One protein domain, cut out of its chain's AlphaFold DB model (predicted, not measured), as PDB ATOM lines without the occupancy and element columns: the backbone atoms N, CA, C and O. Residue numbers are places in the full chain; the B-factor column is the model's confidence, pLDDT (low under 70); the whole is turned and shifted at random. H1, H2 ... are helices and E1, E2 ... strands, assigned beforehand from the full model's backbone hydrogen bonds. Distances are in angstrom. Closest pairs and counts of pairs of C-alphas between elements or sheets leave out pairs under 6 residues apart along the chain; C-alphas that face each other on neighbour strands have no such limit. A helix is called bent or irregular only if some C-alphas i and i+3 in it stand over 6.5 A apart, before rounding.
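Overview. This is residues 521 to 621 and 689 to 799 of the 804 residues of an uncharacterized protein of Candidatus Micrarchaeota archaeon (UniProt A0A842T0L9). A strongly twisted wall of six antiparallel strands has two helices packed along one face, H6 over E1 and E2 and H4 over the edge strand E4, while no named helix lies over the other face. H1, H2 and H5 pack on H6, H3 packs on H4, and long loops, residues 552 to 570 and 760 to 783, lie at the outside. The printed part has 212 residues with six named helices, H1 to H6, followed by six named strands, E1 to E6; the sheet's order is E4, E3, E2, E1, E5, E6. The class is mixed, helices and strands, with under half of the residues, 99 of 212, in named elements. The whole is compact and rounded, with a radius of gyration of the C-alphas of 16.1 A and spans of 42 by 41 by 38 A.

Along the chain. H1, residues 529 to 533, begins at C-alpha 529 (43.982, -17.718, 20.818). H2, residues 538 to 551, is 20.4 A long and irregular: C-alphas 539 and 542 are 7.0 A apart. H3, residues 571 to 584, is 19.9 A long, and H4, residues 594 to 609, the longest helix, is 22.4 A. After the cut comes H5, residues 691 to 698, 10.0 A long; it is neither bent nor irregular, but only just, with C-alphas 695 and 698 6.1 A apart. H6, residues 703 to 716, is 19.9 A long and begins at C-alpha 703 (30.997, -9.971, 13.897). The strands are E1, residues 724 to 729, 15.9 A; E2, 732 to 738, 20.1 A; E3, 745 to 749, 13.1 A; E4, 756 to 759; E5, 784 to 786; and E6, 789 to 791, which ends at C-alpha 791 (48.941, -14.329, 11.441).

Arrangement. H6 is the hub, touching H1, H2, H4 and H5. It is on the sheet at a height of 7.7 A, along E1 at 3 degrees on the local plane; the C-alphas of Cys 703 and Leu 733 in E2 are their closest, 5.0 A apart. H4 lies on the same face, over E4 at a height of 8.5 A, giving two layers, helices on one face of a sheet. With its residues 602 to 609 alone H4 touches H6 at a shallow tilt of 30 degrees, opposite ways; the closest C-alphas are those of Ala 602 and Leu 714, 6.1 A. H5 touches H6 at a steep tilt of 59 degrees, closest at the C-alphas of Ala 691 and Val 709, 5.1 A. H1 touches residues 708 to 712 of H6, closest at Phe 533 and Thr 712, C-alphas 5.0 A apart, and only grazes the sheet. H2 touches H4 at a steep tilt of 62 degrees, with the C-alphas of Ala 547 and Lys 601 closest at 5.0 A. H3 and H4 form a helical hairpin at a steep tilt of 40 degrees, with the C-alphas of Ala 578 and Ser 603 closest at 4.7 A; H3 and H6 are apart. E1 to E4 form a meander, each strand the antiparallel neighbour of the one before. N 727 and O 734 are 2.8 A apart between E1 and E2, N 746 and O 737 2.8 A between E3 and E2, and N 749 and O 756 3.0 A between E3 and E4, within hydrogen-bond range. So are N 726 and O 785, 2.9 A, between E1 and E5, and N 791 and O 784, 2.8 A, in the hairpin E5 and E6. Every O i to N i+4 pair is within range in H1, H3, H4 and H6, but 7 of 10 in H2 and 3 of 4 in H5.

Size, cuts and confidence. The two farthest C-alphas, those of Glu 554 and Lys 771, are 47.4 A apart. Residues 622 to 688 are not printed, and C-alphas 621 and 689 are 14.4 A apart across the cut. The links H2 to H3 and E4 to E5 are long. Mean pLDDT of the printed part is 83.2; 32 residues are under 70, among them 586 to 592 and 759 to 774.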
ATOM      1  N   VAL A 521      45.277 -12.942  20.410       89.50
ATOM      2  CA  VAL A 521      44.477 -12.327  19.346       89.50
ATOM      3  C   VAL A 521      43.845 -11.061  19.894       89.50
ATOM      4  O   VAL A 521      43.431 -11.029  21.048       89.50
ATOM      5  N   ASN A 522      43.852  -9.979  19.118       85.44
ATOM      6  CA  ASN A 522      43.448  -8.667  19.619       85.44
ATOM      7  C   ASN A 522      42.607  -7.914  18.589       85.44
ATOM      8  O   ASN A 522      43.137  -7.190  17.734       85.44
ATOM      9  N   TYR A 523      41.289  -8.072  18.697       84.50
ATOM     10  CA  TYR A 523      40.336  -7.305  17.901       84.50
ATOM     11  C   TYR A 523      39.693  -6.201  18.737       84.50
ATOM     12  O   TYR A 523      39.738  -5.036  18.310       84.50
ATOM     13  N   ASN A 524      39.194  -6.545  19.930       79.75
ATOM     14  CA  ASN A 524      38.536  -5.629  20.857       79.75
ATOM     15  C   ASN A 524      39.333  -5.396  22.146       79.75
ATOM     16  O   ASN A 524      39.738  -4.259  22.414       79.75
ATOM     17  N   ASN A 525      39.530  -6.437  22.957       76.44
ATOM     18  CA  ASN A 525      40.150  -6.349  24.286       76.44
ATOM     19  C   ASN A 525      41.381  -7.252  24.449       76.44
ATOM     20  O   ASN A 525      42.113  -7.068  25.424       76.44
ATOM     21  N   GLY A 526      41.648  -8.146  23.493       80.31
ATOM     22  CA  GLY A 526      42.768  -9.070  23.554       80.31
ATOM     23  C   GLY A 526      42.441 -10.309  24.388       80.31
ATOM     24  O   GLY A 526      42.167 -10.202  25.581       80.31
ATOM     25  N   ILE A 527      42.543 -11.486  23.780       85.69
ATOM     26  CA  ILE A 527      42.340 -12.792  24.422       85.69
ATOM     27  C   ILE A 527      43.382 -13.791  23.894       85.69
ATOM     28  O   ILE A 527      43.940 -13.606  22.813       85.69
ATOM     29  N   GLY A 528      43.719 -14.828  24.665       90.69
ATOM     30  CA  GLY A 528      44.566 -15.913  24.162       90.69
ATOM     31  C   GLY A 528      43.859 -16.680  23.042       90.69
ATOM     32  O   GLY A 528      42.671 -16.960  23.151       90.69
ATOM     33  N   ALA A 529      44.568 -17.042  21.976       93.69
ATOM     34  CA  ALA A 529      43.982 -17.718  20.818       93.69
ATOM     35  C   ALA A 529      43.253 -19.025  21.174       93.69
ATOM     36  O   ALA A 529      42.125 -19.232  20.741       93.69
ATOM     37  N   CYS A 530      43.838 -19.872  22.023       92.62
ATOM     38  CA  CYS A 530      43.172 -21.101  22.455       92.62
ATOM     39  C   CYS A 530      41.916 -20.842  23.295       92.62
ATOM     40  O   CYS A 530      40.985 -21.636  23.235       92.62
ATOM     41  N   HIS A 531      41.852 -19.720  24.025       90.62
ATOM     42  CA  HIS A 531      40.630 -19.282  24.709       90.62
ATOM     43  C   HIS A 531      39.594 -18.705  23.751       90.62
ATOM     44  O   HIS A 531      38.411 -18.846  24.015       90.62
ATOM     45  N   ALA A 532      40.008 -18.040  22.676       91.44
ATOM     46  CA  ALA A 532      39.085 -17.515  21.675       91.44
ATOM     47  C   ALA A 532      38.434 -18.638  20.859       91.44
ATOM     48  O   ALA A 532      37.216 -18.674  20.720       91.44
ATOM     49  N   PHE A 533      39.257 -19.539  20.315       94.81
ATOM     50  CA  PHE A 533      38.828 -20.526  19.325       94.81
ATOM     51  C   PHE A 533      38.572 -21.922  19.898       94.81
ATOM     52  O   PHE A 533      37.995 -22.746  19.213       94.81
ATOM     53  N   GLU A 534      39.020 -22.238  21.115       93.38
ATOM     54  CA  GLU A 534      38.588 -23.420  21.891       93.38
ATOM     55  C   GLU A 534      38.498 -24.742  21.119       93.38
ATOM     56  O   GLU A 534      37.606 -25.566  21.327       93.38
ATOM     57  N   VAL A 535      39.458 -24.978  20.227       94.25
ATOM     58  CA  VAL A 535      39.452 -26.161  19.359       94.25
ATOM     59  C   VAL A 535      39.552 -27.474  20.148       94.25
ATOM     60  O   VAL A 535      39.113 -28.513  19.663       94.25
ATOM     61  N   CYS A 536      40.030 -27.405  21.395       92.88
ATOM     62  CA  CYS A 536      40.062 -28.503  22.359       92.88
ATOM     63  C   CYS A 536      38.854 -28.559  23.315       92.88
ATOM     64  O   CYS A 536      38.877 -29.363  24.244       92.88
ATOM     65  N   ASP A 537      37.793 -27.760  23.152       92.81
ATOM     66  CA  ASP A 537      36.570 -27.935  23.951       92.81
ATOM     67  C   ASP A 537      35.634 -28.972  23.310       92.81
ATOM     68  O   ASP A 537      35.104 -28.770  22.214       92.81
ATOM     69  N   GLY A 538      35.414 -30.086  24.014       91.50
ATOM     70  CA  GLY A 538      34.503 -31.149  23.582       91.50
ATOM     71  C   GLY A 538      33.026 -30.751  23.630       91.50
ATOM     72  O   GLY A 538      32.199 -31.350  22.949       91.50
ATOM     73  N   ASN A 539      32.664 -29.683  24.352       92.38
ATOM     74  CA  ASN A 539      31.291 -29.167  24.340       92.38
ATOM     75  C   ASN A 539      30.896 -28.523  22.999       92.38
ATOM     76  O   ASN A 539      29.734 -28.158  22.823       92.38
ATOM     77  N   LEU A 540      31.841 -28.358  22.069       94.75
ATOM     78  CA  LEU A 540      31.603 -27.834  20.721       94.75
ATOM     79  C   LEU A 540      31.551 -28.930  19.650       94.75
ATOM     80  O   LEU A 540      31.182 -28.657  18.508       94.75
ATOM     81  N   ASP A 541      31.861 -30.177  20.009       93.38
ATOM     82  CA  ASP A 541      31.943 -31.308  19.076       93.38
ATOM     83  C   ASP A 541      30.607 -31.659  18.422       93.38
ATOM     84  O   ASP A 541      30.576 -32.192  17.314       93.38
ATOM     85  N   TYR A 542      29.488 -31.328  19.072       94.12
ATOM     86  CA  TYR A 542      28.156 -31.615  18.544       94.12
ATOM     87  C   TYR A 542      27.886 -30.908  17.206       94.12
ATOM     88  O   TYR A 542      27.161 -31.451  16.376       94.12
ATOM     89  N   MET A 543      28.493 -29.736  16.968       95.44
ATOM     90  CA  MET A 543      28.388 -29.043  15.680       95.44
ATOM     91  C   MET A 543      29.024 -29.875  14.563       95.44
ATOM     92  O   MET A 543      28.488 -29.973  13.461       95.44
ATOM     93  N   ILE A 544      30.162 -30.505  14.864       94.12
ATOM     94  CA  ILE A 544      30.931 -31.289  13.895       94.12
ATOM     95  C   ILE A 544      30.250 -32.633  13.657       94.12
ATOM     96  O   ILE A 544      30.131 -33.059  12.512       94.12
ATOM     97  N   ALA A 545      29.726 -33.252  14.718       90.06
ATOM     98  CA  ALA A 545      28.940 -34.474  14.624       90.06
ATOM     99  C   ALA A 545      27.667 -34.283  13.776       90.06
ATOM    100  O   ALA A 545      27.373 -35.119  12.928       90.06
ATOM    101  N   ASP A 546      26.943 -33.170  13.946       92.19
ATOM    102  CA  ASP A 546      25.787 -32.828  13.106       92.19
ATOM    103  C   ASP A 546      26.179 -32.713  11.617       92.19
ATOM    104  O   ASP A 546      25.499 -33.265  10.744       92.19
ATOM    105  N   ALA A 547      27.286 -32.019  11.328       92.12
ATOM    106  CA  ALA A 547      27.801 -31.843   9.972       92.12
ATOM    107  C   ALA A 547      28.248 -33.174   9.347       92.12
ATOM    108  O   ALA A 547      27.930 -33.464   8.195       92.12
ATOM    109  N   GLU A 548      28.958 -34.009  10.107       87.50
ATOM    110  CA  GLU A 548      29.401 -35.328   9.662       87.50
ATOM    111  C   GLU A 548      28.218 -36.264   9.403       87.50
ATOM    112  O   GLU A 548      28.143 -36.841   8.320       87.50
ATOM    113  N   SER A 549      27.241 -36.338  10.313       86.94
ATOM    114  CA  SER A 549      26.043 -37.160  10.113       86.94
ATOM    115  C   SER A 549      25.189 -36.698   8.929       86.94
ATOM    116  O   SER A 549      24.600 -37.538   8.249       86.94
ATOM    117  N   CYS A 550      25.140 -35.391   8.638       89.06
ATOM    118  CA  CYS A 550      24.547 -34.889   7.395       89.06
ATOM    119  C   CYS A 550      25.296 -35.430   6.167       89.06
ATOM    120  O   CYS A 550      24.699 -36.047   5.286       89.06
ATOM    121  N   CYS A 551      26.606 -35.195   6.108       86.44
ATOM    122  CA  CYS A 551      27.408 -35.456   4.916       86.44
ATOM    123  C   CYS A 551      27.625 -36.952   4.646       86.44
ATOM    124  O   CYS A 551      27.750 -37.349   3.490       86.44
ATOM    125  N   ASN A 552      27.606 -37.783   5.691       79.56
ATOM    126  CA  ASN A 552      27.632 -39.242   5.586       79.56
ATOM    127  C   ASN A 552      26.261 -39.850   5.232       79.56
ATOM    128  O   ASN A 552      26.181 -41.038   4.918       79.56
ATOM    129  N   GLY A 553      25.177 -39.067   5.296       78.50
ATOM    130  CA  GLY A 553      23.811 -39.568   5.126       78.50
ATOM    131  C   GLY A 553      23.305 -40.416   6.300       78.50
ATOM    132  O   GLY A 553      22.305 -41.113   6.155       78.50
ATOM    133  N   GLU A 554      23.963 -40.352   7.462       76.81
ATOM    134  CA  GLU A 554      23.594 -41.094   8.681       76.81
ATOM    135  C   GLU A 554      22.249 -40.638   9.252       76.81
ATOM    136  O   GLU A 554      21.538 -41.414   9.893       76.81
ATOM    137  N   LYS A 555      21.905 -39.358   9.061       78.38
ATOM    138  CA  LYS A 555      20.725 -38.752   9.674       78.38
ATOM    139  C   LYS A 555      19.938 -37.910   8.683       78.38
ATOM    140  O   LYS A 555      20.453 -36.965   8.093       78.38
ATOM    141  N   ASN A 556      18.643 -38.197   8.585       79.00
ATOM    142  CA  ASN A 556      17.696 -37.300   7.939       79.00
ATOM    143  C   ASN A 556      17.146 -36.300   8.965       79.00
ATOM    144  O   ASN A 556      16.443 -36.668   9.904       79.00
ATOM    145  N   PHE A 557      17.457 -35.019   8.776       86.25
ATOM    146  CA  PHE A 557      17.007 -33.937   9.651       86.25
ATOM    147  C   PHE A 557      15.566 -33.469   9.372       86.25
ATOM    148  O   PHE A 557      15.110 -32.529  10.018       86.25
ATOM    149  N   SER A 558      14.838 -34.084   8.429       81.25
ATOM    150  CA  SER A 558      13.483 -33.657   8.039       81.25
ATOM    151  C   SER A 558      12.461 -33.688   9.177       81.25
ATOM    152  O   SER A 558      11.446 -32.999   9.105       81.25
ATOM    153  N   GLU A 559      12.711 -34.499  10.204       78.44
ATOM    154  CA  GLU A 559      11.836 -34.652  11.371       78.44
ATOM    155  C   GLU A 559      12.260 -33.777  12.561       78.44
ATOM    156  O   GLU A 559      11.554 -33.727  13.570       78.44
ATOM    157  N   GLU A 560      13.396 -33.075  12.475       80.50
ATOM    158  CA  GLU A 560      13.824 -32.196  13.560       80.50
ATOM    159  C   GLU A 560      12.977 -30.914  13.624       80.50
ATOM    160  O   GLU A 560      12.547 -30.388  12.592       80.50
ATOM    161  N   PRO A 561      12.736 -30.367  14.832       73.44
ATOM    162  CA  PRO A 561      11.961 -29.145  14.976       73.44
ATOM    163  C   PRO A 561      12.609 -27.992  14.206       73.44
ATOM    164  O   PRO A 561      13.784 -27.699  14.393       73.44
ATOM    165  N   THR A 562      11.830 -27.277  13.397       75.06
ATOM    166  CA  THR A 562      12.326 -26.111  12.645       75.06
ATOM    167  C   THR A 562      12.133 -24.786  13.385       75.06
ATOM    168  O   THR A 562      12.388 -23.703  12.858       75.06
ATOM    169  N   GLN A 563      11.613 -24.846  14.611       66.81
ATOM    170  CA  GLN A 563      11.380 -23.690  15.463       66.81
ATOM    171  C   GLN A 563      11.660 -24.048  16.917       66.81
ATOM    172  O   GLN A 563      11.255 -25.104  17.403       66.81
ATOM    173  N   ASN A 564      12.320 -23.143  17.637       57.09
ATOM    174  CA  ASN A 564      12.446 -23.229  19.089       57.09
ATOM    175  C   ASN A 564      12.246 -21.837  19.691       57.09
ATOM    176  O   ASN A 564      12.927 -20.882  19.320       57.09
ATOM    177  N   ARG A 565      11.239 -21.726  20.569       54.09
ATOM    178  CA  ARG A 565      10.829 -20.505  21.292       54.09
ATOM    179  C   ARG A 565      10.820 -19.213  20.449       54.09
ATOM    180  O   ARG A 565      11.198 -18.159  20.948       54.09
ATOM    181  N   GLY A 566      10.344 -19.284  19.201       54.00
ATOM    182  CA  GLY A 566      10.109 -18.114  18.339       54.00
ATOM    183  C   GLY A 566      11.208 -17.783  17.322       54.00
ATOM    184  O   GLY A 566      11.025 -16.836  16.565       54.00
ATOM    185  N   TYR A 567      12.302 -18.555  17.258       63.22
ATOM    186  CA  TYR A 567      13.301 -18.454  16.185       63.22
ATOM    187  C   TYR A 567      13.209 -19.666  15.262       63.22
ATOM    188  O   TYR A 567      13.098 -20.800  15.738       63.22
ATOM    189  N   SER A 568      13.247 -19.418  13.955       71.81
ATOM    190  CA  SER A 568      13.272 -20.470  12.942       71.81
ATOM    191  C   SER A 568      14.715 -20.898  12.710       71.81
ATOM    192  O   SER A 568      15.553 -20.056  12.414       71.81
ATOM    193  N   TYR A 569      14.991 -22.191  12.829       82.69
ATOM    194  CA  TYR A 569      16.260 -22.798  12.429       82.69
ATOM    195  C   TYR A 569      15.955 -24.055  11.630       82.69
ATOM    196  O   TYR A 569      14.864 -24.609  11.751       82.69
ATOM    197  N   ASN A 570      16.865 -24.508  10.776       86.38
ATOM    198  CA  ASN A 570      16.547 -25.653   9.931       86.38
ATOM    199  C   ASN A 570      17.785 -26.484   9.580       86.38
ATOM    200  O   ASN A 570      18.489 -26.207   8.608       86.38
ATOM    201  N   LYS A 571      18.020 -27.548  10.364       91.25
ATOM    202  CA  LYS A 571      19.109 -28.504  10.108       91.25
ATOM    203  C   LYS A 571      18.948 -29.232   8.770       91.25
ATOM    204  O   LYS A 571      19.946 -29.519   8.114       91.25
ATOM    205  N   TYR A 572      17.709 -29.488   8.340       89.94
ATOM    206  CA  TYR A 572      17.429 -30.102   7.042       89.94
ATOM    207  C   TYR A 572      17.854 -29.197   5.886       89.94
ATOM    208  O   TYR A 572      18.538 -29.663   4.981       89.94
ATOM    209  N   LEU A 573      17.519 -27.904   5.926       88.62
ATOM    210  CA  LEU A 573      17.942 -26.958   4.890       88.62
ATOM    211  C   LEU A 573      19.456 -26.745   4.898       88.62
ATOM    212  O   LEU A 573      20.049 -26.761   3.827       88.62
ATOM    213  N   ALA A 574      20.094 -26.634   6.071       91.12
ATOM    214  CA  ALA A 574      21.557 -26.577   6.147       91.12
ATOM    215  C   ALA A 574      22.200 -27.802   5.479       91.12
ATOM    216  O   ALA A 574      23.123 -27.659   4.679       91.12
ATOM    217  N   CYS A 575      21.662 -28.995   5.745       92.25
ATOM    218  CA  CYS A 575      22.141 -30.236   5.147       92.25
ATOM    219  C   CYS A 575      21.904 -30.307   3.635       92.25
ATOM    220  O   CYS A 575      22.828 -30.575   2.867       92.25
ATOM    221  N   ALA A 576      20.688 -29.998   3.185       89.56
ATOM    222  CA  ALA A 576      20.343 -29.986   1.769       89.56
ATOM    223  C   ALA A 576      21.204 -28.981   0.986       89.56
ATOM    224  O   ALA A 576      21.727 -29.318  -0.076       89.56
ATOM    225  N   SER A 577      21.406 -27.777   1.530       89.38
ATOM    226  CA  SER A 577      22.264 -26.748   0.940       89.38
ATOM    227  C   SER A 577      23.734 -27.160   0.923       89.38
ATOM    228  O   SER A 577      24.408 -26.921  -0.075       89.38
ATOM    229  N   ALA A 578      24.233 -27.821   1.971       91.00
ATOM    230  CA  ALA A 578      25.601 -28.331   2.014       91.00
ATOM    231  C   ALA A 578      25.866 -29.395   0.940       91.00
ATOM    232  O   ALA A 578      26.844 -29.304   0.195       91.00
ATOM    233  N   ILE A 579      24.954 -30.361   0.802       87.94
ATOM    234  CA  ILE A 579      25.033 -31.402  -0.230       87.94
ATOM    235  C   ILE A 579      24.941 -30.775  -1.628       87.94
ATOM    236  O   ILE A 579      25.713 -31.133  -2.518       87.94
ATOM    237  N   ALA A 580      24.024 -29.824  -1.833       87.06
ATOM    238  CA  ALA A 580      23.854 -29.147  -3.116       87.06
ATOM    239  C   ALA A 580      25.085 -28.312  -3.511       87.06
ATOM    240  O   ALA A 580      25.530 -28.407  -4.652       87.06
ATOM    241  N   ASN A 581      25.654 -27.545  -2.573       84.94
ATOM    242  CA  ASN A 581      26.863 -26.741  -2.789       84.94
ATOM    243  C   ASN A 581      28.065 -27.630  -3.132       84.94
ATOM    244  O   ASN A 581      28.800 -27.367  -4.078       84.94
ATOM    245  N   THR A 582      28.215 -28.749  -2.426       86.31
ATOM    246  CA  THR A 582      29.305 -29.690  -2.706       86.31
ATOM    247  C   THR A 582      29.181 -30.279  -4.115       86.31
ATOM    248  O   THR A 582      30.165 -30.324  -4.849       86.31
ATOM    249  N   LYS A 583      27.965 -30.663  -4.533       82.75
ATOM    250  CA  LYS A 583      27.700 -31.211  -5.875       82.75
ATOM    251  C   LYS A 583      27.869 -30.197  -7.008       82.75
ATOM    252  O   LYS A 583      28.067 -30.607  -8.149       82.75
ATOM    253  N   SER A 584      27.740 -28.897  -6.735       80.00
ATOM    254  CA  SER A 584      27.857 -27.858  -7.761       80.00
ATOM    255  C   SER A 584      29.301 -27.442  -8.053       80.00
ATOM    256  O   SER A 584      29.533 -26.729  -9.030       80.00
ATOM    257  N   LYS A 585      30.282 -27.888  -7.256       75.38
ATOM    258  CA  LYS A 585      31.699 -27.604  -7.507       75.38
ATOM    259  C   LYS A 585      32.270 -28.496  -8.610       75.38
ATOM    260  O   LYS A 585      32.048 -29.707  -8.640       75.38
ATOM    261  N   ALA A 586      33.003 -27.875  -9.538       54.28
ATOM    262  CA  ALA A 586      33.513 -28.512 -10.749       54.28
ATOM    263  C   ALA A 586      34.361 -29.756 -10.419       54.28
ATOM    264  O   ALA A 586      35.411 -29.653  -9.790       54.28
ATOM    265  N   GLY A 587      33.887 -30.933 -10.841       58.25
ATOM    266  CA  GLY A 587      34.555 -32.223 -10.623       58.25
ATOM    267  C   GLY A 587      34.098 -33.005  -9.384       58.25
ATOM    268  O   GLY A 587      34.557 -34.127  -9.184       58.25
ATOM    269  N   MET A 588      33.173 -32.477  -8.574       61.19
ATOM    270  CA  MET A 588      32.719 -33.098  -7.319       61.19
ATOM    271  C   MET A 588      31.282 -33.619  -7.396       61.19
ATOM    272  O   MET A 588      30.410 -33.247  -6.617       61.19
ATOM    273  N   PHE A 589      31.022 -34.537  -8.326       55.62
ATOM    274  CA  PHE A 589      29.695 -35.150  -8.477       55.62
ATOM    275  C   PHE A 589      29.375 -36.198  -7.399       55.62
ATOM    276  O   PHE A 589      28.211 -36.543  -7.191       55.62
ATOM    277  N   SER A 590      30.400 -36.679  -6.686       63.34
ATOM    278  CA  SER A 590      30.281 -37.695  -5.640       63.34
ATOM    279  C   SER A 590      30.593 -37.123  -4.253       63.34
ATOM    280  O   SER A 590      31.603 -36.441  -4.077       63.34
ATOM    281  N   MET A 591      29.775 -37.452  -3.245       67.00
ATOM    282  CA  MET A 591      30.044 -37.146  -1.822       67.00
ATOM    283  C   MET A 591      31.110 -38.068  -1.206       67.00
ATOM    284  O   MET A 591      31.400 -37.990  -0.018       67.00
ATOM    285  N   THR A 592      31.704 -38.960  -2.000       61.16
ATOM    286  CA  THR A 592      32.588 -40.006  -1.484       61.16
ATOM    287  C   THR A 592      34.038 -39.574  -1.320       61.16
ATOM    288  O   THR A 592      34.765 -40.236  -0.589       61.16
ATOM    289  N   THR A 593      34.473 -38.463  -1.920       71.88
ATOM    290  CA  THR A 593      35.863 -37.997  -1.775       71.88
ATOM    291  C   THR A 593      36.065 -37.188  -0.493       71.88
ATOM    292  O   THR A 593      35.137 -36.533  -0.015       71.88
ATOM    293  N   ASP A 594      37.286 -37.186   0.037       75.06
ATOM    294  CA  ASP A 594      37.660 -36.410   1.230       75.06
ATOM    295  C   ASP A 594      37.458 -34.911   1.003       75.06
ATOM    296  O   ASP A 594      36.929 -34.198   1.856       75.06
ATOM    297  N   SER A 595      37.790 -34.448  -0.200       81.81
ATOM    298  CA  SER A 595      37.562 -33.076  -0.637       81.81
ATOM    299  C   SER A 595      36.070 -32.720  -0.626       81.81
ATOM    300  O   SER A 595      35.699 -31.681  -0.078       81.81
ATOM    301  N   SER A 596      35.206 -33.603  -1.144       83.56
ATOM    302  CA  SER A 596      33.747 -33.428  -1.092       83.56
ATOM    303  C   SER A 596      33.236 -33.381   0.351       83.56
ATOM    304  O   SER A 596      32.431 -32.519   0.691       83.56
ATOM    305  N   MET A 597      33.727 -34.262   1.229       83.75
ATOM    306  CA  MET A 597      33.340 -34.268   2.646       83.75
ATOM    307  C   MET A 597      33.745 -32.991   3.362       83.75
ATOM    308  O   MET A 597      32.950 -32.426   4.109       83.75
ATOM    309  N   LYS A 598      34.971 -32.528   3.122       87.38
ATOM    310  CA  LYS A 598      35.504 -31.308   3.719       87.38
ATOM    311  C   LYS A 598      34.660 -30.093   3.328       87.38
ATOM    312  O   LYS A 598      34.314 -29.284   4.186       87.38
ATOM    313  N   ILE A 599      34.244 -30.011   2.063       89.50
ATOM    314  CA  ILE A 599      33.339 -28.961   1.572       89.50
ATOM    315  C   ILE A 599      31.948 -29.107   2.179       89.50
ATOM    316  O   ILE A 599      31.418 -28.122   2.678       89.50
ATOM    317  N   CYS A 600      31.378 -30.312   2.200       91.12
ATOM    318  CA  CYS A 600      30.048 -30.538   2.756       91.12
ATOM    319  C   CYS A 600      29.986 -30.159   4.242       91.12
ATOM    320  O   CYS A 600      29.109 -29.390   4.642       91.12
ATOM    321  N   LYS A 601      30.955 -30.616   5.050       92.69
ATOM    322  CA  LYS A 601      31.050 -30.263   6.474       92.69
ATOM    323  C   LYS A 601      31.180 -28.750   6.639       92.69
ATOM    324  O   LYS A 601      30.451 -28.160   7.435       92.69
ATOM    325  N   ALA A 602      32.040 -28.107   5.846       93.88
ATOM    326  CA  ALA A 602      32.188 -26.658   5.894       93.88
ATOM    327  C   ALA A 602      30.901 -25.924   5.533       93.88
ATOM    328  O   ALA A 602      30.494 -25.007   6.244       93.88
ATOM    329  N   SER A 603      30.231 -26.352   4.465       93.12
ATOM    330  CA  SER A 603      28.978 -25.756   4.038       93.12
ATOM    331  C   SER A 603      27.897 -25.891   5.096       93.12
ATOM    332  O   SER A 603      27.255 -24.899   5.428       93.12
ATOM    333  N   TYR A 604      27.739 -27.080   5.678       94.81
ATOM    334  CA  TYR A 604      26.772 -27.314   6.745       94.81
ATOM    335  C   TYR A 604      27.013 -26.385   7.936       94.81
ATOM    336  O   TYR A 604      26.085 -25.723   8.397       94.81
ATOM    337  N   LEU A 605      28.259 -26.315   8.417       96.06
ATOM    338  CA  LEU A 605      28.628 -25.504   9.577       96.06
ATOM    339  C   LEU A 605      28.391 -24.018   9.315       96.06
ATOM    340  O   LEU A 605      27.803 -23.335  10.148       96.06
ATOM    341  N   VAL A 606      28.778 -23.529   8.142       94.56
ATOM    342  CA  VAL A 606      28.606 -22.125   7.768       94.56
ATOM    343  C   VAL A 606      27.125 -21.770   7.600       94.56
ATOM    344  O   VAL A 606      26.688 -20.779   8.176       94.56
ATOM    345  N   TYR A 607      26.313 -22.600   6.930       92.00
ATOM    346  CA  TYR A 607      24.856 -22.406   6.889       92.00
ATOM    347  C   TYR A 607      24.234 -22.473   8.290       92.00
ATOM    348  O   TYR A 607      23.349 -21.683   8.616       92.00
ATOM    349  N   GLY A 608      24.698 -23.397   9.134       92.25
ATOM    350  CA  GLY A 608      24.190 -23.598  10.486       92.25
ATOM    351  C   GLY A 608      24.521 -22.464  11.452       92.25
ATOM    352  O   GLY A 608      23.692 -22.121  12.293       92.25
ATOM    353  N   ILE A 609      25.698 -21.857  11.331       93.06
ATOM    354  CA  ILE A 609      26.078 -20.666  12.099       93.06
ATOM    355  C   ILE A 609      25.401 -19.421  11.507       93.06
ATOM    356  O   ILE A 609      24.934 -18.571  12.258       93.06
ATOM    357  N   GLY A 610      25.317 -19.335  10.178       90.44
ATOM    358  CA  GLY A 610      24.743 -18.231   9.413       90.44
ATOM    359  C   GLY A 610      23.250 -18.398   9.125       90.44
ATOM    360  O   GLY A 610      22.455 -18.444  10.058       90.44
ATOM    361  N   SER A 611      22.824 -18.420   7.858       87.06
ATOM    362  CA  SER A 611      21.401 -18.259   7.476       87.06
ATOM    363  C   SER A 611      20.395 -19.216   8.118       87.06
ATOM    364  O   SER A 611      19.219 -18.871   8.221       87.06
ATOM    365  N   GLN A 612      20.819 -20.411   8.532       88.44
ATOM    366  CA  GLN A 612      19.939 -21.405   9.152       88.44
ATOM    367  C   GLN A 612      19.907 -21.312  10.676       88.44
ATOM    368  O   GLN A 612      19.092 -22.003  11.285       88.44
ATOM    369  N   ALA A 613      20.762 -20.476  11.277       86.69
ATOM    370  CA  ALA A 613      20.730 -20.069  12.681       86.69
ATOM    371  C   ALA A 613      20.533 -21.212  13.697       86.69
ATOM    372  O   ALA A 613      19.794 -21.103  14.683       86.69
ATOM    373  N   ILE A 614      21.186 -22.339  13.424       89.56
ATOM    374  CA  ILE A 614      21.174 -23.546  14.248       89.56
ATOM    375  C   ILE A 614      21.970 -23.285  15.531       89.56
ATOM    376  O   ILE A 614      21.506 -23.618  16.622       89.56
ATOM    377  N   TYR A 615      23.148 -22.667  15.395       91.06
ATOM    378  CA  TYR A 615      24.113 -22.509  16.490       91.06
ATOM    379  C   TYR A 615      24.198 -21.076  17.029       91.06
ATOM    380  O   TYR A 615      24.334 -20.884  18.237       91.06
ATOM    381  N   MET A 616      24.050 -20.072  16.159       88.25
ATOM    382  CA  MET A 616      24.047 -18.650  16.521       88.25
ATOM    383  C   MET A 616      22.837 -17.936  15.919       88.25
ATOM    384  O   MET A 616      22.392 -18.288  14.829       88.25
ATOM    385  N   LYS A 617      22.301 -16.943  16.631       83.25
ATOM    386  CA  LYS A 617      21.040 -16.261  16.320       83.25
ATOM    387  C   LYS A 617      21.166 -14.754  16.507       83.25
ATOM    388  O   LYS A 617      21.509 -14.301  17.596       83.25
ATOM    389  N   ASP A 618      20.748 -14.007  15.492       79.50
ATOM    390  CA  ASP A 618      20.712 -12.545  15.434       79.50
ATOM    391  C   ASP A 618      22.064 -11.871  15.759       79.50
ATOM    392  O   ASP A 618      23.051 -12.504  16.126       79.50
ATOM    393  N   TYR A 619      22.134 -10.555  15.604       78.75
ATOM    394  CA  TYR A 619      23.313  -9.776  15.958       78.75
ATOM    395  C   TYR A 619      23.211  -9.225  17.384       78.75
ATOM    396  O   TYR A 619      22.233  -8.560  17.739       78.75
ATOM    397  N   TYR A 620      24.255  -9.409  18.196       77.56
ATOM    398  CA  TYR A 620      24.295  -8.894  19.564       77.56
ATOM    399  C   TYR A 620      24.645  -7.396  19.609       77.56
ATOM    400  O   TYR A 620      25.779  -6.974  19.831       77.56
ATOM    401  N   THR A 621      23.639  -6.548  19.396       69.56
ATOM    402  CA  THR A 621      23.793  -5.082  19.331       69.56
ATOM    403  C   THR A 621      24.165  -4.426  20.662       69.56
ATOM    404  O   THR A 621      24.775  -3.355  20.658       69.56
ATOM    405  N   ILE A 689      35.122 -12.787  22.665       85.19
ATOM    406  CA  ILE A 689      34.451 -13.802  23.501       85.19
ATOM    407  C   ILE A 689      34.865 -15.227  23.065       85.19
ATOM    408  O   ILE A 689      34.934 -15.492  21.863       85.19
ATOM    409  N   PRO A 690      35.115 -16.167  24.005       90.12
ATOM    410  CA  PRO A 690      35.330 -17.582  23.688       90.12
ATOM    411  C   PRO A 690      34.199 -18.206  22.857       90.12
ATOM    412  O   PRO A 690      33.017 -17.954  23.106       90.12
ATOM    413  N   ALA A 691      34.539 -19.060  21.892       94.00
ATOM    414  CA  ALA A 691      33.574 -19.677  20.984       94.00
ATOM    415  C   ALA A 691      32.439 -20.436  21.705       94.00
ATOM    416  O   ALA A 691      31.272 -20.307  21.319       94.00
ATOM    417  N   HIS A 692      32.731 -21.182  22.776       92.00
ATOM    418  CA  HIS A 692      31.712 -21.904  23.539       92.00
ATOM    419  C   HIS A 692      30.729 -20.956  24.218       92.00
ATOM    420  O   HIS A 692      29.543 -21.266  24.328       92.00
ATOM    421  N   ALA A 693      31.187 -19.787  24.654       87.50
ATOM    422  CA  ALA A 693      30.331 -18.802  25.283       87.50
ATOM    423  C   ALA A 693      29.336 -18.237  24.265       87.50
ATOM    424  O   ALA A 693      28.132 -18.193  24.536       87.50
ATOM    425  N   SER A 694      29.822 -17.899  23.070       89.19
ATOM    426  CA  SER A 694      29.015 -17.389  21.958       89.19
ATOM    427  C   SER A 694      27.960 -18.399  21.500       89.19
ATOM    428  O   SER A 694      26.806 -18.031  21.274       89.19
ATOM    429  N   VAL A 695      28.314 -19.687  21.436       90.25
ATOM    430  CA  VAL A 695      27.415 -20.746  20.949       90.25
ATOM    431  C   VAL A 695      26.533 -21.338  22.049       90.25
ATOM    432  O   VAL A 695      25.315 -21.366  21.905       90.25
ATOM    433  N   ASN A 696      27.115 -21.812  23.151       87.88
ATOM    434  CA  ASN A 696      26.412 -22.604  24.169       87.88
ATOM    435  C   ASN A 696      25.782 -21.754  25.279       87.88
ATOM    436  O   ASN A 696      24.858 -22.218  25.949       87.88
ATOM    437  N   THR A 697      26.267 -20.524  25.494       82.81
ATOM    438  CA  THR A 697      25.773 -19.662  26.580       82.81
ATOM    439  C   THR A 697      24.896 -18.527  26.054       82.81
ATOM    440  O   THR A 697      23.789 -18.307  26.555       82.81
ATOM    441  N   MET A 698      25.380 -17.785  25.059       80.06
ATOM    442  CA  MET A 698      24.697 -16.615  24.502       80.06
ATOM    443  C   MET A 698      23.809 -16.958  23.309       80.06
ATOM    444  O   MET A 698      22.785 -16.303  23.123       80.06
ATOM    445  N   ASN A 699      24.193 -17.966  22.518       83.88
ATOM    446  CA  ASN A 699      23.593 -18.301  21.226       83.88
ATOM    447  C   ASN A 699      23.569 -17.117  20.238       83.88
ATOM    448  O   ASN A 699      22.721 -17.082  19.352       83.88
ATOM    449  N   THR A 700      24.452 -16.131  20.396       84.12
ATOM    450  CA  THR A 700      24.522 -14.898  19.596       84.12
ATOM    451  C   THR A 700      25.895 -14.249  19.778       84.12
ATOM    452  O   THR A 700      26.680 -14.687  20.620       84.12
ATOM    453  N   GLY A 701      26.172 -13.188  19.023       84.12
ATOM    454  CA  GLY A 701      27.371 -12.377  19.182       84.12
ATOM    455  C   GLY A 701      27.467 -11.254  18.151       84.12
ATOM    456  O   GLY A 701      26.536 -10.993  17.384       84.12
ATOM    457  N   THR A 702      28.598 -10.567  18.153       83.88
ATOM    458  CA  THR A 702      29.002  -9.577  17.153       83.88
ATOM    459  C   THR A 702      29.748 -10.236  15.989       83.88
ATOM    460  O   THR A 702      29.932 -11.452  15.952       83.88
ATOM    461  N   CYS A 703      30.215  -9.444  15.018       87.31
ATOM    462  CA  CYS A 703      30.997  -9.971  13.897       87.31
ATOM    463  C   CYS A 703      32.255 -10.741  14.340       87.31
ATOM    464  O   CYS A 703      32.619 -11.731  13.706       87.31
ATOM    465  N   VAL A 704      32.881 -10.340  15.454       90.00
ATOM    466  CA  VAL A 704      34.052 -11.032  16.013       90.00
ATOM    467  C   VAL A 704      33.682 -12.439  16.471       90.00
ATOM    468  O   VAL A 704      34.341 -13.403  16.092       90.00
ATOM    469  N   ASP A 705      32.583 -12.562  17.207       91.50
ATOM    470  CA  ASP A 705      32.140 -13.818  17.809       91.50
ATOM    471  C   ASP A 705      31.684 -14.821  16.751       91.50
ATOM    472  O   ASP A 705      32.089 -15.981  16.776       91.50
ATOM    473  N   TYR A 706      30.902 -14.363  15.769       92.69
ATOM    474  CA  TYR A 706      30.522 -15.177  14.613       92.69
ATOM    475  C   TYR A 706      31.758 -15.699  13.875       92.69
ATOM    476  O   TYR A 706      31.853 -16.892  13.586       92.69
ATOM    477  N   SER A 707      32.734 -14.826  13.616       94.38
ATOM    478  CA  SER A 707      33.957 -15.214  12.922       94.38
ATOM    479  C   SER A 707      34.795 -16.209  13.731       94.38
ATOM    480  O   SER A 707      35.323 -17.165  13.159       94.38
ATOM    481  N   PHE A 708      34.888 -16.041  15.053       95.81
ATOM    482  CA  PHE A 708      35.572 -16.994  15.929       95.81
ATOM    483  C   PHE A 708      34.893 -18.354  15.924       95.81
ATOM    484  O   PHE A 708      35.577 -19.367  15.794       95.81
ATOM    485  N   VAL A 709      33.563 -18.393  15.986       97.31
ATOM    486  CA  VAL A 709      32.795 -19.642  15.954       97.31
ATOM    487  C   VAL A 709      32.946 -20.362  14.613       97.31
ATOM    488  O   VAL A 709      33.177 -21.570  14.609       97.31
ATOM    489  N   VAL A 710      32.897 -19.650  13.480       97.00
ATOM    490  CA  VAL A 710      33.142 -20.248  12.153       97.00
ATOM    491  C   VAL A 710      34.550 -20.830  12.069       97.00
ATOM    492  O   VAL A 710      34.707 -21.991  11.688       97.00
ATOM    493  N   THR A 711      35.573 -20.065  12.464       97.94
ATOM    494  CA  THR A 711      36.955 -20.560  12.474       97.94
ATOM    495  C   THR A 711      37.077 -21.781  13.378       97.94
ATOM    496  O   THR A 711      37.568 -22.808  12.933       97.94
ATOM    497  N   THR A 712      36.551 -21.724  14.600       97.75
ATOM    498  CA  THR A 712      36.540 -22.844  15.556       97.75
ATOM    499  C   THR A 712      35.925 -24.102  14.954       97.75
ATOM    500  O   THR A 712      36.542 -25.165  14.966       97.75
ATOM    501  N   ALA A 713      34.721 -23.983  14.391       97.75
ATOM    502  CA  ALA A 713      33.984 -25.113  13.854       97.75
ATOM    503  C   ALA A 713      34.718 -25.755  12.668       97.75
ATOM    504  O   ALA A 713      34.863 -26.973  12.623       97.75
ATOM    505  N   LEU A 714      35.241 -24.954  11.736       96.94
ATOM    506  CA  LEU A 714      35.977 -25.480  10.583       96.94
ATOM    507  C   LEU A 714      37.335 -26.066  10.979       96.94
ATOM    508  O   LEU A 714      37.708 -27.127  10.484       96.94
ATOM    509  N   ARG A 715      38.048 -25.438  11.919       96.12
ATOM    510  CA  ARG A 715      39.288 -25.972  12.499       96.12
ATOM    511  C   ARG A 715      39.045 -27.351  13.121       96.12
ATOM    512  O   ARG A 715      39.759 -28.296  12.800       96.12
ATOM    513  N   LYS A 716      37.978 -27.502  13.918       93.81
ATOM    514  CA  LYS A 716      37.553 -28.802  14.469       93.81
ATOM    515  C   LYS A 716      37.074 -29.780  13.386       93.81
ATOM    516  O   LYS A 716      37.250 -30.978  13.543       93.81
ATOM    517  N   ALA A 717      36.538 -29.303  12.264       92.31
ATOM    518  CA  ALA A 717      36.144 -30.137  11.124       92.31
ATOM    519  C   ALA A 717      37.317 -30.606  10.231       92.31
ATOM    520  O   ALA A 717      37.067 -31.172   9.164       92.31
ATOM    521  N   GLY A 718      38.573 -30.372  10.633       89.62
ATOM    522  CA  GLY A 718      39.770 -30.836   9.922       89.62
ATOM    523  C   GLY A 718      40.371 -29.826   8.937       89.62
ATOM    524  O   GLY A 718      41.173 -30.198   8.080       89.62
ATOM    525  N   PHE A 719      39.992 -28.547   9.011       93.19
ATOM    526  CA  PHE A 719      40.679 -27.493   8.260       93.19
ATOM    527  C   PHE A 719      41.967 -27.094   8.975       93.19
ATOM    528  O   PHE A 719      41.947 -26.789  10.164       93.19
ATOM    529  N   GLY A 720      43.074 -27.051   8.237       93.38
ATOM    530  CA  GLY A 720      44.381 -26.576   8.668       93.38
ATOM    531  C   GLY A 720      44.407 -25.071   8.937       93.38
ATOM    532  O   GLY A 720      43.513 -24.316   8.550       93.38
ATOM    533  N   SER A 721      45.457 -24.614   9.611       94.38
ATOM    534  CA  SER A 721      45.564 -23.237  10.108       94.38
ATOM    535  C   SER A 721      45.693 -22.206   8.989       94.38
ATOM    536  O   SER A 721      45.309 -21.054   9.155       94.38
ATOM    537  N   ASN A 722      46.174 -22.616   7.819       94.56
ATOM    538  CA  ASN A 722      46.187 -21.766   6.632       94.56
ATOM    539  C   ASN A 722      44.911 -21.898   5.793       94.56
ATOM    540  O   ASN A 722      44.755 -21.160   4.829       94.56
ATOM    541  N   GLU A 723      44.003 -22.820   6.115       95.38
ATOM    542  CA  GLU A 723      42.794 -23.058   5.322       95.38
ATOM    543  C   GLU A 723      41.565 -22.328   5.865       95.38
ATOM    544  O   GLU A 723      40.583 -22.209   5.145       95.38
ATOM    545  N   ILE A 724      41.586 -21.824   7.099       96.69
ATOM    546  CA  ILE A 724      40.497 -21.014   7.654       96.69
ATOM    547  C   ILE A 724      41.043 -19.927   8.574       96.69
ATOM    548  O   ILE A 724      41.833 -20.189   9.485       96.69
ATOM    549  N   LEU A 725      40.614 -18.693   8.317       96.69
ATOM    550  CA  LEU A 725      41.115 -17.494   8.976       96.69
ATOM    551  C   LEU A 725      39.962 -16.569   9.349       96.69
ATOM    552  O   LEU A 725      39.125 -16.260   8.501       96.69
ATOM    553  N   SER A 726      39.968 -16.060  10.579       96.25
ATOM    554  CA  SER A 726      39.199 -14.874  10.963       96.25
ATOM    555  C   SER A 726      39.912 -13.625  10.453       96.25
ATOM    556  O   SER A 726      41.098 -13.445  10.726       96.25
ATOM    557  N   VAL A 727      39.217 -12.761   9.710       93.38
ATOM    558  CA  VAL A 727      39.813 -11.645   8.956       93.38
ATOM    559  C   VAL A 727      39.168 -10.324   9.335       93.38
ATOM    560  O   VAL A 727      37.945 -10.203   9.382       93.38
ATOM    561  N   ARG A 728      40.006  -9.310   9.578       88.75
ATOM    562  CA  ARG A 728      39.554  -7.959   9.920       88.75
ATOM    563  C   ARG A 728      39.570  -7.015   8.738       88.75
ATOM    564  O   ARG A 728      40.642  -6.681   8.232       88.75
ATOM    565  N   SER A 729      38.401  -6.459   8.448       83.62
ATOM    566  CA  SER A 729      38.241  -5.239   7.663       83.62
ATOM    567  C   SER A 729      37.812  -4.063   8.556       83.62
ATOM    568  O   SER A 729      37.499  -4.233   9.746       83.62
ATOM    569  N   PRO A 730      37.847  -2.818   8.051       79.81
ATOM    570  CA  PRO A 730      37.377  -1.657   8.794       79.81
ATOM    571  C   PRO A 730      35.926  -1.800   9.281       79.81
ATOM    572  O   PRO A 730      34.980  -1.603   8.534       79.81
ATOM    573  N   GLY A 731      35.747  -2.059  10.577       75.88
ATOM    574  CA  GLY A 731      34.427  -2.100  11.214       75.88
ATOM    575  C   GLY A 731      33.688  -3.435  11.109       75.88
ATOM    576  O   GLY A 731      32.553  -3.494  11.572       75.88
ATOM    577  N   HIS A 732      34.317  -4.483  10.568       84.31
ATOM    578  CA  HIS A 732      33.711  -5.807  10.415       84.31
ATOM    579  C   HIS A 732      34.744  -6.938  10.555       84.31
ATOM    580  O   HIS A 732      35.937  -6.735  10.310       84.31
ATOM    581  N   LEU A 733      34.287  -8.122  10.965       87.44
ATOM    582  CA  LEU A 733      35.082  -9.352  11.023       87.44
ATOM    583  C   LEU A 733      34.325 -10.469  10.296       87.44
ATOM    584  O   LEU A 733      33.128 -10.637  10.503       87.44
ATOM    585  N   TYR A 734      35.028 -11.214   9.453       90.50
ATOM    586  CA  TYR A 734      34.475 -12.294   8.627       90.50
ATOM    587  C   TYR A 734      35.506 -13.417   8.495       90.50
ATOM    588  O   TYR A 734      36.517 -13.405   9.204       90.50
ATOM    589  N   ASN A 735      35.280 -14.394   7.615       94.25
ATOM    590  CA  ASN A 735      36.212 -15.499   7.426       94.25
ATOM    591  C   ASN A 735      36.660 -15.661   5.972       94.25
ATOM    592  O   ASN A 735      35.902 -15.424   5.030       94.25
ATOM    593  N   LEU A 736      37.903 -16.105   5.801       94.31
ATOM    594  CA  LEU A 736      38.420 -16.612   4.535       94.31
ATOM    595  C   LEU A 736      38.681 -18.106   4.674       94.31
ATOM    596  O   LEU A 736      39.365 -18.515   5.612       94.31
ATOM    597  N   VAL A 737      38.168 -18.898   3.735       94.38
ATOM    598  CA  VAL A 737      38.327 -20.357   3.722       94.38
ATOM    599  C   VAL A 737      38.976 -20.829   2.426       94.38
ATOM    600  O   VAL A 737      38.605 -20.394   1.343       94.38
ATOM    601  N   TRP A 738      39.938 -21.735   2.519       93.12
ATOM    602  CA  TRP A 738      40.466 -22.476   1.384       93.12
ATOM    603  C   TRP A 738      39.659 -23.760   1.224       93.12
ATOM    604  O   TRP A 738      39.828 -24.716   1.982       93.12
ATOM    605  N   LEU A 739      38.748 -23.780   0.252       89.50
ATOM    606  CA  LEU A 739      37.983 -24.982  -0.058       89.50
ATOM    607  C   LEU A 739      38.702 -25.792  -1.145       89.50
ATOM    608  O   LEU A 739      39.162 -25.214  -2.135       89.50
ATOM    609  N   PRO A 740      38.774 -27.128  -1.008       86.38
ATOM    610  CA  PRO A 740      39.305 -27.989  -2.057       86.38
ATOM    611  C   PRO A 740      38.675 -27.683  -3.426       86.38
ATOM    612  O   PRO A 740      37.459 -27.557  -3.546       86.38
ATOM    613  N   GLY A 741      39.509 -27.546  -4.458       81.25
ATOM    614  CA  GLY A 741      39.069 -27.273  -5.831       81.25
ATOM    615  C   GLY A 741      38.834 -25.799  -6.194       81.25
ATOM    616  O   GLY A 741      38.786 -25.502  -7.382       81.25
ATOM    617  N   ASP A 742      38.764 -24.864  -5.234       81.62
ATOM    618  CA  ASP A 742      38.481 -23.447  -5.552       81.62
ATOM    619  C   ASP A 742      39.697 -22.689  -6.104       81.62
ATOM    620  O   ASP A 742      39.547 -21.669  -6.775       81.62
ATOM    621  N   GLY A 743      40.918 -23.142  -5.797       86.94
ATOM    622  CA  GLY A 743      42.172 -22.493  -6.214       86.94
ATOM    623  C   GLY A 743      42.434 -21.104  -5.600       86.94
ATOM    624  O   GLY A 743      43.521 -20.555  -5.783       86.94
ATOM    625  N   LYS A 744      41.463 -20.544  -4.869       90.75
ATOM    626  CA  LYS A 744      41.503 -19.279  -4.122       90.75
ATOM    627  C   LYS A 744      40.682 -19.406  -2.838       90.75
ATOM    628  O   LYS A 744      39.822 -20.277  -2.725       90.75
ATOM    629  N   TYR A 745      40.911 -18.499  -1.894       91.88
ATOM    630  CA  TYR A 745      40.101 -18.378  -0.688       91.88
ATOM    631  C   TYR A 745      38.701 -17.858  -1.017       91.88
ATOM    632  O   TYR A 745      38.550 -16.813  -1.660       91.88
ATOM    633  N   SER A 746      37.683 -18.556  -0.522       88.75
ATOM    634  CA  SER A 746      36.295 -18.107  -0.491       88.75
ATOM    635  C   SER A 746      36.058 -17.180   0.699       88.75
ATOM    636  O   SER A 746      36.655 -17.346   1.764       88.75
ATOM    637  N   PHE A 747      35.162 -16.215   0.519       87.00
ATOM    638  CA  PHE A 747      34.708 -15.305   1.567       87.00
ATOM    639  C   PHE A 747      33.431 -15.857   2.220       87.00
ATOM    640  O   PHE A 747      32.495 -16.248   1.515       87.00
ATOM    641  N   ILE A 748      33.414 -15.895   3.553       88.94
ATOM    642  CA  ILE A 748      32.286 -16.331   4.386       88.94
ATOM    643  C   ILE A 748      31.878 -15.181   5.306       88.94
ATOM    644  O   ILE A 748      32.727 -14.650   6.028       88.94
ATOM    645  N   ASP A 749      30.583 -14.870   5.353       87.56
ATOM    646  CA  ASP A 749      30.011 -13.921   6.307       87.56
ATOM    647  C   ASP A 749      28.678 -14.409   6.898       87.56
ATOM    648  O   ASP A 749      27.584 -14.202   6.369       87.56
ATOM    649  N   THR A 750      28.764 -15.039   8.065       89.19
ATOM    650  CA  THR A 750      27.603 -15.589   8.777       89.19
ATOM    651  C   THR A 750      26.881 -14.571   9.667       89.19
ATOM    652  O   THR A 750      25.924 -14.927  10.358       89.19
ATOM    653  N   VAL A 751      27.344 -13.318   9.720       85.25
ATOM    654  CA  VAL A 751      26.972 -12.363  10.771       85.25
ATOM    655  C   VAL A 751      25.475 -12.037  10.751       85.25
ATOM    656  O   VAL A 751      24.906 -11.607   9.745       85.25
ATOM    657  N   GLY A 752      24.821 -12.230  11.901       77.88
ATOM    658  CA  GLY A 752      23.403 -11.913  12.100       77.88
ATOM    659  C   GLY A 752      22.429 -12.750  11.264       77.88
ATOM    660  O   GLY A 752      21.278 -12.352  11.112       77.88
ATOM    661  N   ASN A 753      22.875 -13.882  10.706       83.06
ATOM    662  CA  ASN A 753      22.054 -14.836   9.950       83.06
ATOM    663  C   ASN A 753      21.357 -14.258   8.692       83.06
ATOM    664  O   ASN A 753      20.370 -14.817   8.219       83.06
ATOM    665  N   ASN A 754      21.863 -13.165   8.106       69.12
ATOM    666  CA  ASN A 754      21.208 -12.456   6.990       69.12
ATOM    667  C   ASN A 754      21.475 -13.043   5.581       69.12
ATOM    668  O   ASN A 754      21.185 -12.380   4.585       69.12
ATOM    669  N   GLY A 755      21.998 -14.270   5.463       60.47
ATOM    670  CA  GLY A 755      22.150 -14.956   4.167       60.47
ATOM    671  C   GLY A 755      23.470 -14.731   3.419       60.47
ATOM    672  O   GLY A 755      23.484 -14.860   2.197       60.47
ATOM    673  N   GLY A 756      24.566 -14.407   4.118       59.91
ATOM    674  CA  GLY A 756      25.907 -14.177   3.550       59.91
ATOM    675  C   GLY A 756      26.886 -15.358   3.652       59.91
ATOM    676  O   GLY A 756      28.093 -15.182   3.790       59.91
ATOM    677  N   ASP A 757      26.375 -16.582   3.619       71.50
ATOM    678  CA  ASP A 757      27.112 -17.763   4.082       71.50
ATOM    679  C   ASP A 757      28.348 -18.108   3.225       71.50
ATOM    680  O   ASP A 757      29.436 -18.276   3.760       71.50
ATOM    681  N   PHE A 758      28.225 -18.153   1.895       71.25
ATOM    682  CA  PHE A 758      29.369 -18.309   0.983       71.25
ATOM    683  C   PHE A 758      29.236 -17.355  -0.190       71.25
ATOM    684  O   PHE A 758      28.211 -17.355  -0.874       71.25
ATOM    685  N   PHE A 759      30.304 -16.620  -0.490       65.31
ATOM    686  CA  PHE A 759      30.377 -15.803  -1.694       65.31
ATOM    687  C   PHE A 759      31.499 -16.294  -2.606       65.31
ATOM    688  O   PHE A 759      32.690 -16.202  -2.298       65.31
ATOM    689  N   THR A 760      31.094 -16.817  -3.760       51.91
ATOM    690  CA  THR A 760      31.960 -17.254  -4.857       51.91
ATOM    691  C   THR A 760      31.890 -16.225  -5.991       51.91
ATOM    692  O   THR A 760      31.338 -16.476  -7.059       51.91
ATOM    693  N   GLY A 761      32.417 -15.019  -5.755       50.28
ATOM    694  CA  GLY A 761      32.469 -13.941  -6.754       50.28
ATOM    695  C   GLY A 761      31.591 -12.716  -6.461       50.28
ATOM    696  O   GLY A 761      30.838 -12.705  -5.495       50.28
ATOM    697  N   SER A 762      31.792 -11.687  -7.305       40.00
ATOM    698  CA  SER A 762      31.328 -10.279  -7.266       40.00
ATOM    699  C   SER A 762      31.112  -9.668  -5.874       40.00
ATOM    700  O   SER A 762      30.179 -10.034  -5.168       40.00
ATOM    701  N   GLY A 763      31.961  -8.687  -5.542       46.91
ATOM    702  CA  GLY A 763      32.101  -8.049  -4.232       46.91
ATOM    703  C   GLY A 763      30.805  -7.797  -3.464       46.91
ATOM    704  O   GLY A 763      29.809  -7.303  -3.994       46.91
ATOM    705  N   TRP A 764      30.864  -8.125  -2.181       49.75
ATOM    706  CA  TRP A 764      29.797  -7.877  -1.233       49.75
ATOM    707  C   TRP A 764      29.925  -6.475  -0.628       49.75
ATOM    708  O   TRP A 764      31.029  -5.988  -0.397       49.75
ATOM    709  N   THR A 765      28.796  -5.809  -0.371       50.97
ATOM    710  CA  THR A 765      28.764  -4.488   0.268       50.97
ATOM    711  C   THR A 765      27.777  -4.484   1.429       50.97
ATOM    712  O   THR A 765      26.574  -4.636   1.218       50.97
ATOM    713  N   TRP A 766      28.272  -4.236   2.643       48.66
ATOM    714  CA  TRP A 766      27.447  -3.940   3.819       48.66
ATOM    715  C   TRP A 766      26.796  -2.546   3.662       48.66
ATOM    716  O   TRP A 766      27.399  -1.535   4.015       48.66
ATOM    717  N   ASP A 767      25.584  -2.445   3.095       45.59
ATOM    718  CA  ASP A 767      24.849  -1.165   3.016       45.59
ATOM    719  C   ASP A 767      23.981  -0.945   4.259       45.59
ATOM    720  O   ASP A 767      22.767  -1.162   4.267       45.59
ATOM    721  N   THR A 768      24.589  -0.430   5.326       41.22
ATOM    722  CA  THR A 768      23.817   0.264   6.364       41.22
ATOM    723  C   THR A 768      23.551   1.686   5.915       41.22
ATOM    724  O   THR A 768      24.213   2.622   6.350       41.22
ATOM    725  N   LYS A 769      22.587   1.837   5.004       44.22
ATOM    726  CA  LYS A 769      21.933   3.096   4.634       44.22
ATOM    727  C   LYS A 769      22.895   4.293   4.550       44.22
ATOM    728  O   LYS A 769      22.848   5.193   5.385       44.22
ATOM    729  N   LYS A 770      23.633   4.373   3.439       47.75
ATOM    730  CA  LYS A 770      24.446   5.530   2.992       47.75
ATOM    731  C   LYS A 770      25.804   5.693   3.705       47.75
ATOM    732  O   LYS A 770      25.914   6.363   4.725       47.75
ATOM    733  N   LYS A 771      26.851   5.306   2.957       40.50
ATOM    734  CA  LYS A 771      28.277   5.711   3.048       40.50
ATOM    735  C   LYS A 771      29.217   4.831   3.889       40.50
ATOM    736  O   LYS A 771      29.902   5.340   4.770       40.50
ATOM    737  N   LYS A 772      29.383   3.570   3.487       44.75
ATOM    738  CA  LYS A 772      30.697   2.969   3.165       44.75
ATOM    739  C   LYS A 772      30.478   1.534   2.692       44.75
ATOM    740  O   LYS A 772      30.038   0.704   3.471       44.75
ATOM    741  N   ASN A 773      30.801   1.259   1.431       50.94
ATOM    742  CA  ASN A 773      30.957  -0.113   0.964       50.94
ATOM    743  C   ASN A 773      32.150  -0.699   1.729       50.94
ATOM    744  O   ASN A 773      33.270  -0.226   1.537       50.94
ATOM    745  N   LEU A 774      31.907  -1.641   2.639       59.62
ATOM    746  CA  LEU A 774      32.984  -2.443   3.208       59.62
ATOM    747  C   LEU A 774      33.347  -3.495   2.170       59.62
ATOM    748  O   LEU A 774      32.639  -4.481   2.012       59.62
ATOM    749  N   ASP A 775      34.399  -3.203   1.417       75.00
ATOM    750  CA  ASP A 775      34.997  -4.122   0.461       75.00
ATOM    751  C   ASP A 775      35.680  -5.259   1.238       75.00
ATOM    752  O   ASP A 775      36.529  -5.004   2.096       75.00
ATOM    753  N   HIS A 776      35.321  -6.515   0.959       80.81
ATOM    754  CA  HIS A 776      35.960  -7.684   1.579       80.81
ATOM    755  C   HIS A 776      37.426  -7.845   1.156       80.81
ATOM    756  O   HIS A 776      38.147  -8.668   1.713       80.81
ATOM    757  N   CYS A 777      37.889  -7.062   0.186       85.56
ATOM    758  CA  CYS A 777      39.290  -6.948  -0.181       85.56
ATOM    759  C   CYS A 777      40.029  -5.885   0.647       85.56
ATOM    760  O   CYS A 777      41.257  -5.804   0.578       85.56
ATOM    761  N   ASP A 778      39.333  -5.069   1.443       86.19
ATOM    762  CA  ASP A 778      39.918  -4.053   2.324       86.19
ATOM    763  C   ASP A 778      40.201  -4.625   3.721       86.19
ATOM    764  O   ASP A 778      39.577  -4.256   4.714       86.19
ATOM    765  N   TYR A 779      41.141  -5.571   3.794       87.81
ATOM    766  CA  TYR A 779      41.656  -6.107   5.056       87.81
ATOM    767  C   TYR A 779      43.143  -5.813   5.247       87.81
ATOM    768  O   TYR A 779      43.929  -5.706   4.299       87.81
ATOM    769  N   ASP A 780      43.533  -5.717   6.516       84.44
ATOM    770  CA  ASP A 780      44.926  -5.545   6.907       84.44
ATOM    771  C   ASP A 780      45.673  -6.877   6.760       84.44
ATOM    772  O   ASP A 780      45.316  -7.877   7.383       84.44
ATOM    773  N   SER A 781      46.763  -6.879   5.986       85.50
ATOM    774  CA  SER A 781      47.564  -8.085   5.697       85.50
ATOM    775  C   SER A 781      48.120  -8.816   6.927       85.50
ATOM    776  O   SER A 781      48.558  -9.951   6.803       85.50
ATOM    777  N   ASN A 782      48.113  -8.201   8.110       85.31
ATOM    778  CA  ASN A 782      48.623  -8.761   9.363       85.31
ATOM    779  C   ASN A 782      47.536  -8.957  10.436       85.31
ATOM    780  O   ASN A 782      47.863  -9.040  11.622       85.31
ATOM    781  N   LYS A 783      46.251  -8.964  10.050       88.75
ATOM    782  CA  LYS A 783      45.125  -9.087  10.992       88.75
ATOM    783  C   LYS A 783      44.232 -10.300  10.750       88.75
ATOM    784  O   LYS A 783      43.029 -10.242  11.024       88.75
ATOM    785  N   CYS A 784      44.832 -11.391  10.292       95.19
ATOM    786  CA  CYS A 784      44.182 -12.691  10.282       95.19
ATOM    787  C   CYS A 784      44.477 -13.439  11.578       95.19
ATOM    788  O   CYS A 784      45.495 -13.177  12.220       95.19
ATOM    789  N   SER A 785      43.593 -14.343  11.991       96.06
ATOM    790  CA  SER A 785      43.847 -15.185  13.159       96.06
ATOM    791  C   SER A 785      43.076 -16.500  13.158       96.06
ATOM    792  O   SER A 785      42.081 -16.659  12.451       96.06
ATOM    793  N   ASN A 786      43.568 -17.425  13.978       96.38
ATOM    794  CA  ASN A 786      42.904 -18.648  14.426       96.38
ATOM    795  C   ASN A 786      43.502 -19.072  15.786       96.38
ATOM    796  O   ASN A 786      44.132 -18.261  16.469       96.38
ATOM    797  N   ASP A 787      43.334 -20.335  16.181       95.00
ATOM    798  CA  ASP A 787      43.860 -20.927  17.418       95.00
ATOM    799  C   ASP A 787      45.393 -20.833  17.566       95.00
ATOM    800  O   ASP A 787      45.900 -20.925  18.681       95.00
ATOM    801  N   ARG A 788      46.133 -20.556  16.484       93.88
ATOM    802  CA  ARG A 788      47.583 -20.287  16.508       93.88
ATOM    803  C   ARG A 788      47.935 -18.814  16.756       93.88
ATOM    804  O   ARG A 788      49.113 -18.464  16.808       93.88
ATOM    805  N   GLY A 789      46.945 -17.937  16.923       93.81
ATOM    806  CA  GLY A 789      47.144 -16.509  17.166       93.81
ATOM    807  C   GLY A 789      46.977 -15.624  15.941       93.81
ATOM    808  O   GLY A 789      46.344 -15.991  14.956       93.81
ATOM    809  N   MET A 790      47.536 -14.414  16.032       93.44
ATOM    810  CA  MET A 790      47.581 -13.467  14.919       93.44
ATOM    811  C   MET A 790      48.574 -13.941  13.854       93.44
ATOM    812  O   MET A 790      49.718 -14.271  14.164       93.44
ATOM    813  N   MET A 791      48.160 -13.899  12.594       92.94
ATOM    814  CA  MET A 791      48.941 -14.329  11.441       92.94
ATOM    815  C   MET A 791      48.726 -13.415  10.231       92.94
ATOM    816  O   MET A 791      47.832 -12.561  10.201       92.94
ATOM    817  N   TYR A 792      49.585 -13.583   9.227       94.06
ATOM    818  CA  TYR A 792      49.431 -12.883   7.960       94.06
ATOM    819  C   TYR A 792      48.218 -13.418   7.205       94.06
ATOM    820  O   TYR A 792      48.009 -14.625   7.102       94.06
ATOM    821  N   CYS A 793      47.426 -12.497   6.674       93.94
ATOM    822  CA  CYS A 793      46.360 -12.811   5.747       93.94
ATOM    823  C   CYS A 793      46.932 -13.220   4.387       93.94
ATOM    824  O   CYS A 793      48.014 -12.747   4.014       93.94
ATOM    825  N   PRO A 794      46.204 -14.047   3.618       94.12
ATOM    826  CA  PRO A 794      46.580 -14.347   2.249       94.12
ATOM    827  C   PRO A 794      46.678 -13.052   1.429       94.12
ATOM    828  O   PRO A 794      46.023 -12.057   1.749       94.12
ATOM    829  N   PRO A 795      47.501 -13.026   0.371       92.81
ATOM    830  CA  PRO A 795      47.519 -11.892  -0.540       92.81
ATOM    831  C   PRO A 795      46.154 -11.754  -1.225       92.81
ATOM    832  O   PRO A 795      45.505 -12.750  -1.541       92.81
ATOM    833  N   LYS A 796      45.739 -10.514  -1.515       90.19
ATOM    834  CA  LYS A 796      44.432 -10.219  -2.131       90.19
ATOM    835  C   LYS A 796      44.198 -10.988  -3.437       90.19
ATOM    836  O   LYS A 796      43.104 -11.485  -3.646       90.19
ATOM    837  N   SER A 797      45.241 -11.216  -4.236       90.31
ATOM    838  CA  SER A 797      45.189 -12.023  -5.470       90.31
ATOM    839  C   SER A 797      44.808 -13.500  -5.266       90.31
ATOM    840  O   SER A 797      44.472 -14.198  -6.222       90.31
ATOM    841  N   MET A 798      44.901 -14.007  -4.034       91.88
ATOM    842  CA  MET A 798      44.472 -15.357  -3.662       91.88
ATOM    843  C   MET A 798      43.064 -15.379  -3.066       91.88
ATOM    844  O   MET A 798      42.607 -16.446  -2.680       91.88
ATOM    845  N   VAL A 799      42.364 -14.246  -2.991       90.06
ATOM    846  CA  VAL A 799      40.993 -14.162  -2.472       90.06
ATOM    847  C   VAL A 799      40.027 -13.952  -3.628       90.06
ATOM    848  O   VAL A 799      40.217 -13.073  -4.468       90.06
TER     849      VAL A 799